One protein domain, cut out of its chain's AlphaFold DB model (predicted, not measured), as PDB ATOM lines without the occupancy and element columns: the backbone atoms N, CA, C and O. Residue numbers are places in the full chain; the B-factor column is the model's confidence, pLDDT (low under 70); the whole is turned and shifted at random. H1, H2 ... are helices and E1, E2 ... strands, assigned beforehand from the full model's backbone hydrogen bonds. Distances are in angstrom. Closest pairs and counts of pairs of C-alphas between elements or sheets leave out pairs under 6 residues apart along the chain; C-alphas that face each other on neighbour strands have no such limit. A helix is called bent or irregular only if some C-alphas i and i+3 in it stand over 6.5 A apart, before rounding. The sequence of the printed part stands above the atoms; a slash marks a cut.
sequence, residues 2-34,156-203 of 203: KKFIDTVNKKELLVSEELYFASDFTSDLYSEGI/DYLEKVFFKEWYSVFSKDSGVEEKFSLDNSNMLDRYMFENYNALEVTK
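AT A GLANCE: This is residues 2 to 34 and 156 to 203 of the 203 residues of an uncharacterized protein of Ligilactobacillus salivarius (UniProt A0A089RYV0). A curled antiparallel sheet of five strands wraps round one helix, H3, like part of a barrel. Beyond its E4 and E3 side, H2 and H1 meet at a steep angle, and H1 runs out from the body as an arm, with residues 27 to 33 sticking out free. The printed part has 81 residues, with three named helices and five named strands, along the chain E1, E2, H1, H2, E3, E4, H3, E5; the sheet's order is E4, E3, E2, E1, E5, and the class is mixed, helices and strands. The whole is only just loose, close to compact, with a radius of gyration of the C-alphas of 14.3 A, and elongated, spanning 46 by 25 by 23 A.

HOW THE PARTS SIT: The strongly twisted sheet runs from edge strand E4, residues 175 to 182, through E3, residues 165 to 171, E2, residues 12 to 17, and E1, residues 2 to 6, to edge strand E5, residues 198 to 200. E4 and E3 form a hairpin, antiparallel at 156 degrees, with N 167 and O 180 at 2.8 A. E3 and E2 are antiparallel at 154 degrees, with N 168 and O 16 at 2.8 A. E2 and E1 form a hairpin, with N 4 and O 13 at 2.8 A. E1 and E5 are antiparallel at 146 degrees, with N 5 and O 199 at 3.0 A. These N and O pairs are within hydrogen-bond range. The sheet curls round H3, residues 185 to 196, in two layers, a helix on one face of a sheet; the closest C-alphas of H3 and E5, Met 192 and Ala 198, are 5.3 A apart. H2, residues 156 to 163, only grazes the sheet; its closest C-alpha to E4 is that of Lys 160, 6.6 A from that of Ser 181. H1, residues 21 to 31, only grazes the sheet with residues 21 to 22. H1 and H2 touch at a steep tilt of 66 degrees, opposite ways, with the closest C-alphas, Ala 22 and Val 161, 5.6 A apart. H3 is apart from H1 and H2. Every O i to N i+4 pair is within hydrogen-bond range in H1 and H2, and 6 of 8 are in H3.

IN THESE COORDINATES: E1 begins at C-alpha 2 (187.894, 184.242, 141.070). From first to last C-alpha, E4 measures 20.9 A, E3 20.2 A, E2 16.7 A, H3 16.7 A and H1 15.4 A. H1 ends at C-alpha 31 (155.419, 184.311, 139.514). H3 is irregular: C-alphas 186 and 189 are 7.1 A apart. E5 ends at C-alpha 200 (193.003, 186.515, 145.820).

THE WHOLE: The two C-alphas farthest apart, those of Val 8 and Gly 33, are 46.6 A apart. Residues 35 to 155 are not printed, and C-alphas 34 and 156 are 17.5 A apart across this cut, in the link from H1 to H2. The links that are printed whole are tight. The mean pLDDT of the printed part is 91.1, with residues 174 and 203 under 70.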
ATOM      1  N   LYS A   2     186.612 183.898 140.445       92.81
ATOM      2  CA  LYS A   2     187.894 184.242 141.070       92.81
ATOM      3  C   LYS A   2     188.274 183.189 142.109       92.81
ATOM      4  O   LYS A   2     187.417 182.452 142.595       92.81
ATOM      5  N   LYS A   3     189.564 183.090 142.429       94.12
ATOM      6  CA  LYS A   3     190.093 182.104 143.377       94.12
ATOM      7  C   LYS A   3     190.784 182.808 144.534       94.12
ATOM      8  O   LYS A   3     191.672 183.621 144.306       94.12
ATOM      9  N   PHE A   4     190.447 182.404 145.751       94.06
ATOM     10  CA  PHE A   4     191.019 182.905 146.992       94.06
ATOM     11  C   PHE A   4     191.609 181.753 147.817       94.06
ATOM     12  O   PHE A   4     191.174 180.601 147.713       94.06
ATOM     13  N   ILE A   5     192.621 182.049 148.632       93.31
ATOM     14  CA  ILE A   5     193.158 181.110 149.627       93.31
ATOM     15  C   ILE A   5     192.929 181.690 151.016       93.31
ATOM     16  O   ILE A   5     193.516 182.722 151.342       93.31
ATOM     17  N   ASP A   6     192.150 180.983 151.836       90.62
ATOM     18  CA  ASP A   6     192.070 181.217 153.279       90.62
ATOM     19  C   ASP A   6     193.452 180.952 153.886       90.62
ATOM     20  O   ASP A   6     193.985 179.833 153.884       90.62
ATOM     21  N   THR A   7     194.067 182.017 154.385       88.88
ATOM     22  CA  THR A   7     195.446 181.986 154.867       88.88
ATOM     23  C   THR A   7     195.594 181.304 156.227       88.88
ATOM     24  O   THR A   7     196.707 180.865 156.548       88.88
ATOM     25  N   VAL A   8     194.501 181.144 156.976       87.69
ATOM     26  CA  VAL A   8     194.450 180.521 158.304       87.69
ATOM     27  C   VAL A   8     194.159 179.029 158.173       87.69
ATOM     28  O   VAL A   8     194.973 178.210 158.603       87.69
ATOM     29  N   ASN A   9     193.055 178.666 157.517       84.94
ATOM     30  CA  ASN A   9     192.618 177.270 157.402       84.94
ATOM     31  C   ASN A   9     193.218 176.540 156.195       84.94
ATOM     32  O   ASN A   9     193.022 175.334 156.051       84.94
ATOM     33  N   LYS A  10     193.960 177.252 155.333       83.44
ATOM     34  CA  LYS A  10     194.573 176.720 154.101       83.44
ATOM     35  C   LYS A  10     193.550 176.106 153.143       83.44
ATOM     36  O   LYS A  10     193.860 175.146 152.439       83.44
ATOM     37  N   LYS A  11     192.346 176.679 153.111       87.00
ATOM     38  CA  LYS A  11     191.263 176.269 152.219       87.00
ATOM     39  C   LYS A  11     191.255 177.101 150.944       87.00
ATOM     40  O   LYS A  11     191.591 178.284 150.950       87.00
ATOM     41  N   GLU A  12     190.879 176.457 149.848       90.75
ATOM     42  CA  GLU A  12     190.630 177.118 148.571       90.75
ATOM     43  C   GLU A  12     189.164 177.538 148.503       90.75
ATOM     44  O   GLU A  12     188.278 176.687 148.606       90.75
ATOM     45  N   LEU A  13     188.942 178.831 148.289       92.69
ATOM     46  CA  LEU A  13     187.626 179.415 148.082       92.69
ATOM     47  C   LEU A  13     187.510 179.854 146.624       92.69
ATOM     48  O   LEU A  13     188.402 180.509 146.077       92.69
ATOM     49  N   LEU A  14     186.420 179.468 145.980       93.62
ATOM     50  CA  LEU A  14     186.058 179.933 144.648       93.62
ATOM     51  C   LEU A  14     184.933 180.942 144.812       93.62
ATOM     52  O   LEU A  14     183.987 180.673 145.539       93.62
ATOM     53  N   VAL A  15     185.035 182.085 144.147       94.56
ATOM     54  CA  VAL A  15     183.991 183.111 144.172       94.56
ATOM     55  C   VAL A  15     183.461 183.299 142.760       94.56
ATOM     56  O   VAL A  15     184.237 183.537 141.826       94.56
ATOM     57  N   SER A  16     182.153 183.161 142.582       94.12
ATOM     58  CA  SER A  16     181.467 183.466 141.328       94.12
ATOM     59  C   SER A  16     180.610 184.704 141.499       94.12
ATOM     60  O   SER A  16     179.988 184.866 142.535       94.12
ATOM     61  N   GLU A  17     180.597 185.551 140.481       95.50
ATOM     62  CA  GLU A  17     179.603 186.610 140.344       95.50
ATOM     63  C   GLU A  17     178.287 185.984 139.863       95.50
ATOM     64  O   GLU A  17     178.303 185.083 139.014       95.50
ATOM     65  N   GLU A  18     177.174 186.437 140.424       95.00
ATOM     66  CA  GLU A  18     175.813 185.978 140.149       95.00
ATOM     67  C   GLU A  18     175.126 186.965 139.200       95.00
ATOM     68  O   GLU A  18     174.222 187.705 139.578       95.00
ATOM     69  N   LEU A  19     175.577 186.975 137.943       91.56
ATOM     70  CA  LEU A  19     175.147 187.941 136.919       91.56
ATOM     71  C   LEU A  19     173.631 187.979 136.668       91.56
ATOM     72  O   LEU A  19     173.126 188.968 136.153       91.56
ATOM     73  N   TYR A  20     172.922 186.897 136.991       92.00
ATOM     74  CA  TYR A  20     171.484 186.765 136.761       92.00
ATOM     75  C   TYR A  20     170.660 186.860 138.046       92.00
ATOM     76  O   TYR A  20     169.453 186.687 137.982       92.00
ATOM     77  N   PHE A  21     171.267 187.166 139.201       93.56
ATOM     78  CA  PHE A  21     170.563 187.132 140.486       93.56
ATOM     79  C   PHE A  21     169.313 188.022 140.513       93.56
ATOM     80  O   PHE A  21     168.243 187.551 140.882       93.56
ATOM     81  N   ALA A  22     169.434 189.279 140.073       92.44
ATOM     82  CA  ALA A  22     168.300 190.199 140.006       92.44
ATOM     83  C   ALA A  22     167.240 189.731 138.993       92.44
ATOM     84  O   ALA A  22     166.056 189.772 139.288       92.44
ATOM     85  N   SER A  23     167.659 189.213 137.833       92.06
ATOM     86  CA  SER A  23     166.758 188.692 136.791       92.06
ATOM     87  C   SER A  23     165.980 187.452 137.250       92.06
ATOM     88  O   SER A  23     164.793 187.308 136.945       92.06
ATOM     89  N   ASP A  24     166.647 186.544 137.956       93.81
ATOM     90  CA  ASP A  24     166.031 185.358 138.543       93.81
ATOM     91  C   ASP A  24     165.039 185.785 139.636       93.81
ATOM     92  O   ASP A  24     163.897 185.334 139.631       93.81
ATOM     93  N   PHE A  25     165.417 186.741 140.494       94.88
ATOM     94  CA  PHE A  25     164.522 187.286 141.519       94.88
ATOM     95  C   PHE A  25     163.305 188.005 140.922       94.88
ATOM     96  O   PHE A  25     162.190 187.807 141.386       94.88
ATOM     97  N   THR A  26     163.477 188.784 139.852       94.31
ATOM     98  CA  THR A  26     162.368 189.384 139.095       94.31
ATOM     99  C   THR A  26     161.422 188.318 138.539       94.31
ATOM    100  O   THR A  26     160.209 188.501 138.554       94.31
ATOM    101  N   SER A  27     161.951 187.180 138.082       94.31
ATOM    102  CA  SER A  27     161.116 186.064 137.618       94.31
ATOM    103  C   SER A  27     160.296 185.454 138.758       94.31
ATOM    104  O   SER A  27     159.127 185.121 138.552       94.31
ATOM    105  N   ASP A  28     160.884 185.348 139.953       94.06
ATOM    106  CA  ASP A  28     160.182 184.906 141.159       94.06
ATOM    107  C   ASP A  28     159.081 185.912 141.549       94.06
ATOM    108  O   ASP A  28     157.944 185.499 141.777       94.06
ATOM    109  N   LEU A  29     159.366 187.221 141.521       95.00
ATOM    110  CA  LEU A  29     158.382 188.285 141.770       95.00
ATOM    111  C   LEU A  29     157.179 188.193 140.819       95.00
ATOM    112  O   LEU A  29     156.040 188.141 141.280       95.00
ATOM    113  N   TYR A  30     157.412 188.076 139.507       93.50
ATOM    114  CA  TYR A  30     156.322 187.925 138.536       93.50
ATOM    115  C   TYR A  30     155.499 186.653 138.772       93.50
ATOM    116  O   TYR A  30     154.285 186.653 138.565       93.50
ATOM    117  N   SER A  31     156.131 185.560 139.213       92.62
ATOM    118  CA  SER A  31     155.419 184.311 139.514       92.62
ATOM    119  C   SER A  31     154.477 184.425 140.718       92.62
ATOM    120  O   SER A  31     153.503 183.676 140.804       92.62
ATOM    121  N   GLU A  32     154.742 185.395 141.591       92.38
ATOM    122  CA  GLU A  32     153.941 185.748 142.762       92.38
ATOM    123  C   GLU A  32     152.964 186.911 142.486       92.38
ATOM    124  O   GLU A  32     152.287 187.374 143.400       92.38
ATOM    125  N   GLY A  33     152.858 187.374 141.232       92.44
ATOM    126  CA  GLY A  33     151.945 188.452 140.834       92.44
ATOM    127  C   GLY A  33     152.464 189.865 141.110       92.44
ATOM    128  O   GLY A  33     151.680 190.807 141.139       92.44
ATOM    129  N   ILE A  34     153.772 190.026 141.321       95.50
ATOM    130  CA  ILE A  34     154.406 191.330 141.524       95.50
ATOM    131  C   ILE A  34     155.023 191.784 140.205       95.50
ATOM    132  O   ILE A  34     155.903 191.119 139.651       95.50
ATOM    133  N   ASP A 156     165.309 196.870 152.480       93.50
ATOM    134  CA  ASP A 156     166.777 196.826 152.551       93.50
ATOM    135  C   ASP A 156     167.349 195.625 151.782       93.50
ATOM    136  O   ASP A 156     168.476 195.674 151.272       93.50
ATOM    137  N   TYR A 157     166.639 194.496 151.762       94.50
ATOM    138  CA  TYR A 157     166.999 193.348 150.938       94.50
ATOM    139  C   TYR A 157     166.734 193.632 149.463       94.50
ATOM    140  O   TYR A 157     167.637 193.414 148.659       94.50
ATOM    141  N   LEU A 158     165.565 194.174 149.113       95.81
ATOM    142  CA  LEU A 158     165.220 194.509 147.728       95.81
ATOM    143  C   LEU A 158     166.222 195.489 147.103       95.81
ATOM    144  O   LEU A 158     166.719 195.235 146.008       95.81
ATOM    145  N   GLU A 159     166.623 196.538 147.826       95.12
ATOM    146  CA  GLU A 159     167.684 197.452 147.380       95.12
ATOM    147  C   GLU A 159     168.995 196.706 147.090       95.12
ATOM    148  O   GLU A 159     169.681 196.987 146.107       95.12
ATOM    149  N   LYS A 160     169.357 195.713 147.913       95.00
ATOM    150  CA  LYS A 160     170.537 194.876 147.650       95.00
ATOM    151  C   LYS A 160     170.338 193.976 146.440       95.00
ATOM    152  O   LYS A 160     171.315 193.712 145.748       95.00
ATOM    153  N   VAL A 161     169.137 193.450 146.208       95.25
ATOM    154  CA  VAL A 161     168.856 192.621 145.029       95.25
ATOM    155  C   VAL A 161     169.078 193.426 143.755       95.25
ATOM    156  O   VAL A 161     169.795 192.959 142.873       95.25
ATOM    157  N   PHE A 162     168.503 194.626 143.683       94.38
ATOM    158  CA  PHE A 162     168.454 195.403 142.448       94.38
ATOM    159  C   PHE A 162     169.678 196.290 142.207       94.38
ATOM    160  O   PHE A 162     170.054 196.475 141.054       94.38
ATOM    161  N   PHE A 163     170.334 196.798 143.257       94.50
ATOM    162  CA  PHE A 163     171.394 197.809 143.109       94.50
ATOM    163  C   PHE A 163     172.791 197.341 143.533       94.50
ATOM    164  O   PHE A 163     173.730 198.137 143.569       94.50
ATOM    165  N   LYS A 164     172.973 196.060 143.881       95.06
ATOM    166  CA  LYS A 164     174.287 195.524 144.271       95.06
ATOM    167  C   LYS A 164     174.720 194.352 143.413       95.06
ATOM    168  O   LYS A 164     173.918 193.582 142.896       95.06
ATOM    169  N   GLU A 165     176.032 194.176 143.328       95.31
ATOM    170  CA  GLU A 165     176.625 193.012 142.686       95.31
ATOM    171  C   GLU A 165     176.546 191.806 143.626       95.31
ATOM    172  O   GLU A 165     176.996 191.871 144.775       95.31
ATOM    173  N   TRP A 166     176.013 190.691 143.133       97.00
ATOM    174  CA  TRP A 166     175.874 189.457 143.903       97.00
ATOM    175  C   TRP A 166     176.984 188.460 143.610       97.00
ATOM    176  O   TRP A 166     177.447 188.307 142.480       97.00
ATOM    177  N   TYR A 167     177.384 187.737 144.649       96.44
ATOM    178  CA  TYR A 167     178.447 186.750 144.602       96.44
ATOM    179  C   TYR A 167     178.072 185.500 145.397       96.44
ATOM    180  O   TYR A 167     177.453 185.578 146.456       96.44
ATOM    181  N   SER A 168     178.531 184.346 144.921       95.19
ATOM    182  CA  SER A 168     178.545 183.095 145.680       95.19
ATOM    183  C   SER A 168     179.977 182.692 145.995       95.19
ATOM    184  O   SER A 168     180.834 182.662 145.103       95.19
ATOM    185  N   VAL A 169     180.233 182.314 147.245       94.06
ATOM    186  CA  VAL A 169     181.496 181.696 147.664       94.06
ATOM    187  C   VAL A 169     181.308 180.201 147.880       94.06
ATOM    188  O   VAL A 169     180.346 179.742 148.495       94.06
ATOM    189  N   PHE A 170     182.251 179.431 147.351       91.00
ATOM    190  CA  PHE A 170     182.254 177.981 147.384       91.00
ATOM    191  C   PHE A 170     183.560 177.485 147.983       91.00
ATOM    192  O   PHE A 170     184.649 177.899 147.572       91.00
ATOM    193  N   SER A 171     183.455 176.499 148.861       84.81
ATOM    194  CA  SER A 171     184.580 175.663 149.255       84.81
ATOM    195  C   SER A 171     184.477 174.336 148.521       84.81
ATOM    196  O   SER A 171     183.411 173.715 148.453       84.81
ATOM    197  N   LYS A 172     185.609 173.864 147.992       72.44
ATOM    198  CA  LYS A 172     185.694 172.558 147.316       72.44
ATOM    199  C   LYS A 172     185.197 171.392 148.172       72.44
ATOM    200  O   LYS A 172     184.784 170.382 147.609       72.44
ATOM    201  N   ASP A 173     185.236 171.540 149.494       72.75
ATOM    202  CA  ASP A 173     184.928 170.470 150.439       72.75
ATOM    203  C   ASP A 173     183.464 170.488 150.925       72.75
ATOM    204  O   ASP A 173     182.991 169.477 151.441       72.75
ATOM    205  N   SER A 174     182.747 171.610 150.772       69.12
ATOM    206  CA  SER A 174     181.432 171.851 151.405       69.12
ATOM    207  C   SER A 174     180.317 172.306 150.450       69.12
ATOM    208  O   SER A 174     179.152 172.222 150.832       69.12
ATOM    209  N   GLY A 175     180.625 172.725 149.218       71.94
ATOM    210  CA  GLY A 175     179.639 173.314 148.298       71.94
ATOM    211  C   GLY A 175     179.549 174.840 148.429       71.94
ATOM    212  O   GLY A 175     180.548 175.476 148.771       71.94
ATOM    213  N   VAL A 176     178.382 175.425 148.112       71.25
ATOM    214  CA  VAL A 176     178.100 176.858 148.357       71.25
ATOM    215  C   VAL A 176     178.150 177.091 149.861       71.25
ATOM    216  O   VAL A 176     177.424 176.430 150.602       71.25
ATOM    217  N   GLU A 177     178.997 178.011 150.305       80.12
ATOM    218  CA  GLU A 177     179.056 178.401 151.714       80.12
ATOM    219  C   GLU A 177     178.126 179.584 151.991       80.12
ATOM    220  O   GLU A 177     177.401 179.563 152.982       80.12
ATOM    221  N   GLU A 178     178.096 180.577 151.099       90.88
ATOM    222  CA  GLU A 178     177.322 181.809 151.278       90.88
ATOM    223  C   GLU A 178     177.028 182.486 149.928       90.88
ATOM    224  O   GLU A 178     177.831 182.405 148.991       90.88
ATOM    225  N   LYS A 179     175.885 183.182 149.857       93.25
ATOM    226  CA  LYS A 179     175.608 184.234 148.871       93.25
ATOM    227  C   LYS A 179     175.655 185.591 149.565       93.25
ATOM    228  O   LYS A 179     175.063 185.742 150.631       93.25
ATOM    229  N   PHE A 180     176.320 186.563 148.959       95.31
ATOM    230  CA  PHE A 180     176.461 187.908 149.512       95.31
ATOM    231  C   PHE A 180     176.445 188.956 148.401       95.31
ATOM    232  O   PHE A 180     176.735 188.650 147.244       95.31
ATOM    233  N   SER A 181     176.131 190.195 148.764       96.50
ATOM    234  CA  SER A 181     176.138 191.332 147.849       96.50
ATOM    235  C   SER A 181     177.173 192.378 148.245       96.50
ATOM    236  O   SER A 181     177.527 192.521 149.419       96.50
ATOM    237  N   LEU A 182     177.680 193.106 147.254       96.56
ATOM    238  CA  LEU A 182     178.659 194.178 147.409       96.56
ATOM    239  C   LEU A 182     178.227 195.401 146.602       96.56
ATOM    240  O   LEU A 182     177.691 195.262 145.509       96.56
ATOM    241  N   ASP A 183     178.540 196.598 147.101       92.81
ATOM    242  CA  ASP A 183     178.215 197.843 146.387       92.81
ATOM    243  C   ASP A 183     178.947 197.950 145.039       92.81
ATOM    244  O   ASP A 183     178.534 198.699 144.167       92.81
ATOM    245  N   ASN A 184     180.088 197.266 144.888       91.19
ATOM    246  CA  ASN A 184     180.803 197.097 143.622       91.19
ATOM    247  C   ASN A 184     181.936 196.069 143.756       91.19
ATOM    248  O   ASN A 184     182.445 195.787 144.850       91.19
ATOM    249  N   SER A 185     182.425 195.606 142.609       91.75
ATOM    250  CA  SER A 185     183.459 194.572 142.484       91.75
ATOM    251  C   SER A 185     184.796 194.905 143.148       91.75
ATOM    252  O   SER A 185     185.539 193.990 143.519       91.75
ATOM    253  N   ASN A 186     185.119 196.187 143.366       93.44
ATOM    254  CA  ASN A 186     186.369 196.578 144.033       93.44
ATOM    255  C   ASN A 186     186.372 196.236 145.529       93.44
ATOM    256  O   ASN A 186     187.433 196.210 146.156       93.44
ATOM    257  N   MET A 187     185.206 195.976 146.120       96.12
ATOM    258  CA  MET A 187     185.093 195.595 147.528       96.12
ATOM    259  C   MET A 187     185.367 194.110 147.767       96.12
ATOM    260  O   MET A 187     185.550 193.712 148.919       96.12
ATOM    261  N   LEU A 188     185.439 193.295 146.711       96.19
ATOM    262  CA  LEU A 188     185.497 191.844 146.842       96.19
ATOM    263  C   LEU A 188     186.731 191.358 147.607       96.19
ATOM    264  O   LEU A 188     186.600 190.570 148.540       96.19
ATOM    265  N   ASP A 189     187.923 191.851 147.273       95.19
ATOM    266  CA  ASP A 189     189.156 191.409 147.941       95.19
ATOM    267  C   ASP A 189     189.142 191.742 149.432       95.19
ATOM    268  O   ASP A 189     189.579 190.952 150.269       95.19
ATOM    269  N   ARG A 190     188.589 192.912 149.769       96.00
ATOM    270  CA  ARG A 190     188.420 193.341 151.152       96.00
ATOM    271  C   ARG A 190     187.415 192.454 151.883       96.00
ATOM    272  O   ARG A 190     187.728 191.997 152.977       96.00
ATOM    273  N   TYR A 191     186.261 192.177 151.277       96.19
ATOM    274  CA  TYR A 191     185.246 191.287 151.843       96.19
ATOM    275  C   TYR A 191     185.816 189.893 152.128       96.19
ATOM    276  O   TYR A 191     185.653 189.366 153.230       96.19
ATOM    277  N   MET A 192     186.538 189.318 151.162       95.62
ATOM    278  CA  MET A 192     187.160 187.999 151.301       95.62
ATOM    279  C   MET A 192     188.246 187.983 152.379       95.62
ATOM    280  O   MET A 192     188.368 187.012 153.130       95.62
ATOM    281  N   PHE A 193     189.016 189.063 152.508       95.06
ATOM    282  CA  PHE A 193     189.990 189.190 153.583       95.06
ATOM    283  C   PHE A 193     189.314 189.287 154.959       95.06
ATOM    284  O   PHE A 193     189.701 188.564 155.876       95.06
ATOM    285  N   GLU A 194     188.300 190.139 155.105       94.94
ATOM    286  CA  GLU A 194     187.647 190.416 156.391       94.94
ATOM    287  C   GLU A 194     186.796 189.237 156.893       94.94
ATOM    288  O   GLU A 194     186.861 188.914 158.079       94.94
ATOM    289  N   ASN A 195     186.059 188.551 156.011       93.25
ATOM    290  CA  ASN A 195     185.151 187.463 156.404       93.25
ATOM    291  C   ASN A 195     185.805 186.075 156.369       93.25
ATOM    292  O   ASN A 195     185.451 185.207 157.166       93.25
ATOM    293  N   TYR A 196     186.795 185.863 155.495       91.94
ATOM    294  CA  TYR A 196     187.384 184.539 155.253       91.94
ATOM    295  C   TYR A 196     188.901 184.472 155.491       91.94
ATOM    296  O   TYR A 196     189.504 183.420 155.289       91.94
ATOM    297  N   ASN A 197     189.553 185.565 155.917       93.75
ATOM    298  CA  ASN A 197     191.023 185.668 155.995       93.75
ATOM    299  C   ASN A 197     191.704 185.252 154.677       93.75
ATOM    300  O   ASN A 197     192.794 184.655 154.676       93.75
ATOM    301  N   ALA A 198     191.032 185.520 153.556       94.19
ATOM    302  CA  ALA A 198     191.381 184.973 152.260       94.19
ATOM    303  C   ALA A 198     191.960 186.042 151.329       94.19
ATOM    304  O   ALA A 198     191.497 187.178 151.298       94.19
ATOM    305  N   LEU A 199     192.988 185.667 150.567       94.81
ATOM    306  CA  LEU A 199     193.638 186.540 149.584       94.81
ATOM    307  C   LEU A 199     193.420 186.002 148.175       94.81
ATOM    308  O   LEU A 199     193.514 184.786 147.968       94.81
ATOM    309  N   GLU A 200     193.149 186.898 147.222       93.88
ATOM    310  CA  GLU A 200     193.003 186.515 145.820       93.88
ATOM    311  C   GLU A 200     194.319 185.919 145.316       93.88
ATOM    312  O   GLU A 200     195.412 186.451 145.529       93.88
ATOM    313  N   VAL A 201     194.214 184.788 144.629       90.56
ATOM    314  CA  VAL A 201     195.325 184.185 143.908       90.56
ATOM    315  C   VAL A 201     195.235 184.665 142.476       90.56
ATOM    316  O   VAL A 201     194.606 184.026 141.627       90.56
ATOM    317  N   THR A 202     195.867 185.800 142.205       72.75
ATOM    318  CA  THR A 202     196.055 186.271 140.836       72.75
ATOM    319  C   THR A 202     196.910 185.244 140.090       72.75
ATOM    320  O   THR A 202     197.961 184.822 140.582       72.75
ATOM    321  N   LYS A 203     196.433 184.783 138.932       55.53
ATOM    322  CA  LYS A 203     197.277 184.048 137.983       55.53
ATOM    323  C   LYS A 203     198.157 185.010 137.204       55.53
ATOM    324  O   LYS A 203     197.642 186.088 136.840       55.53
TER     325      LYS A 203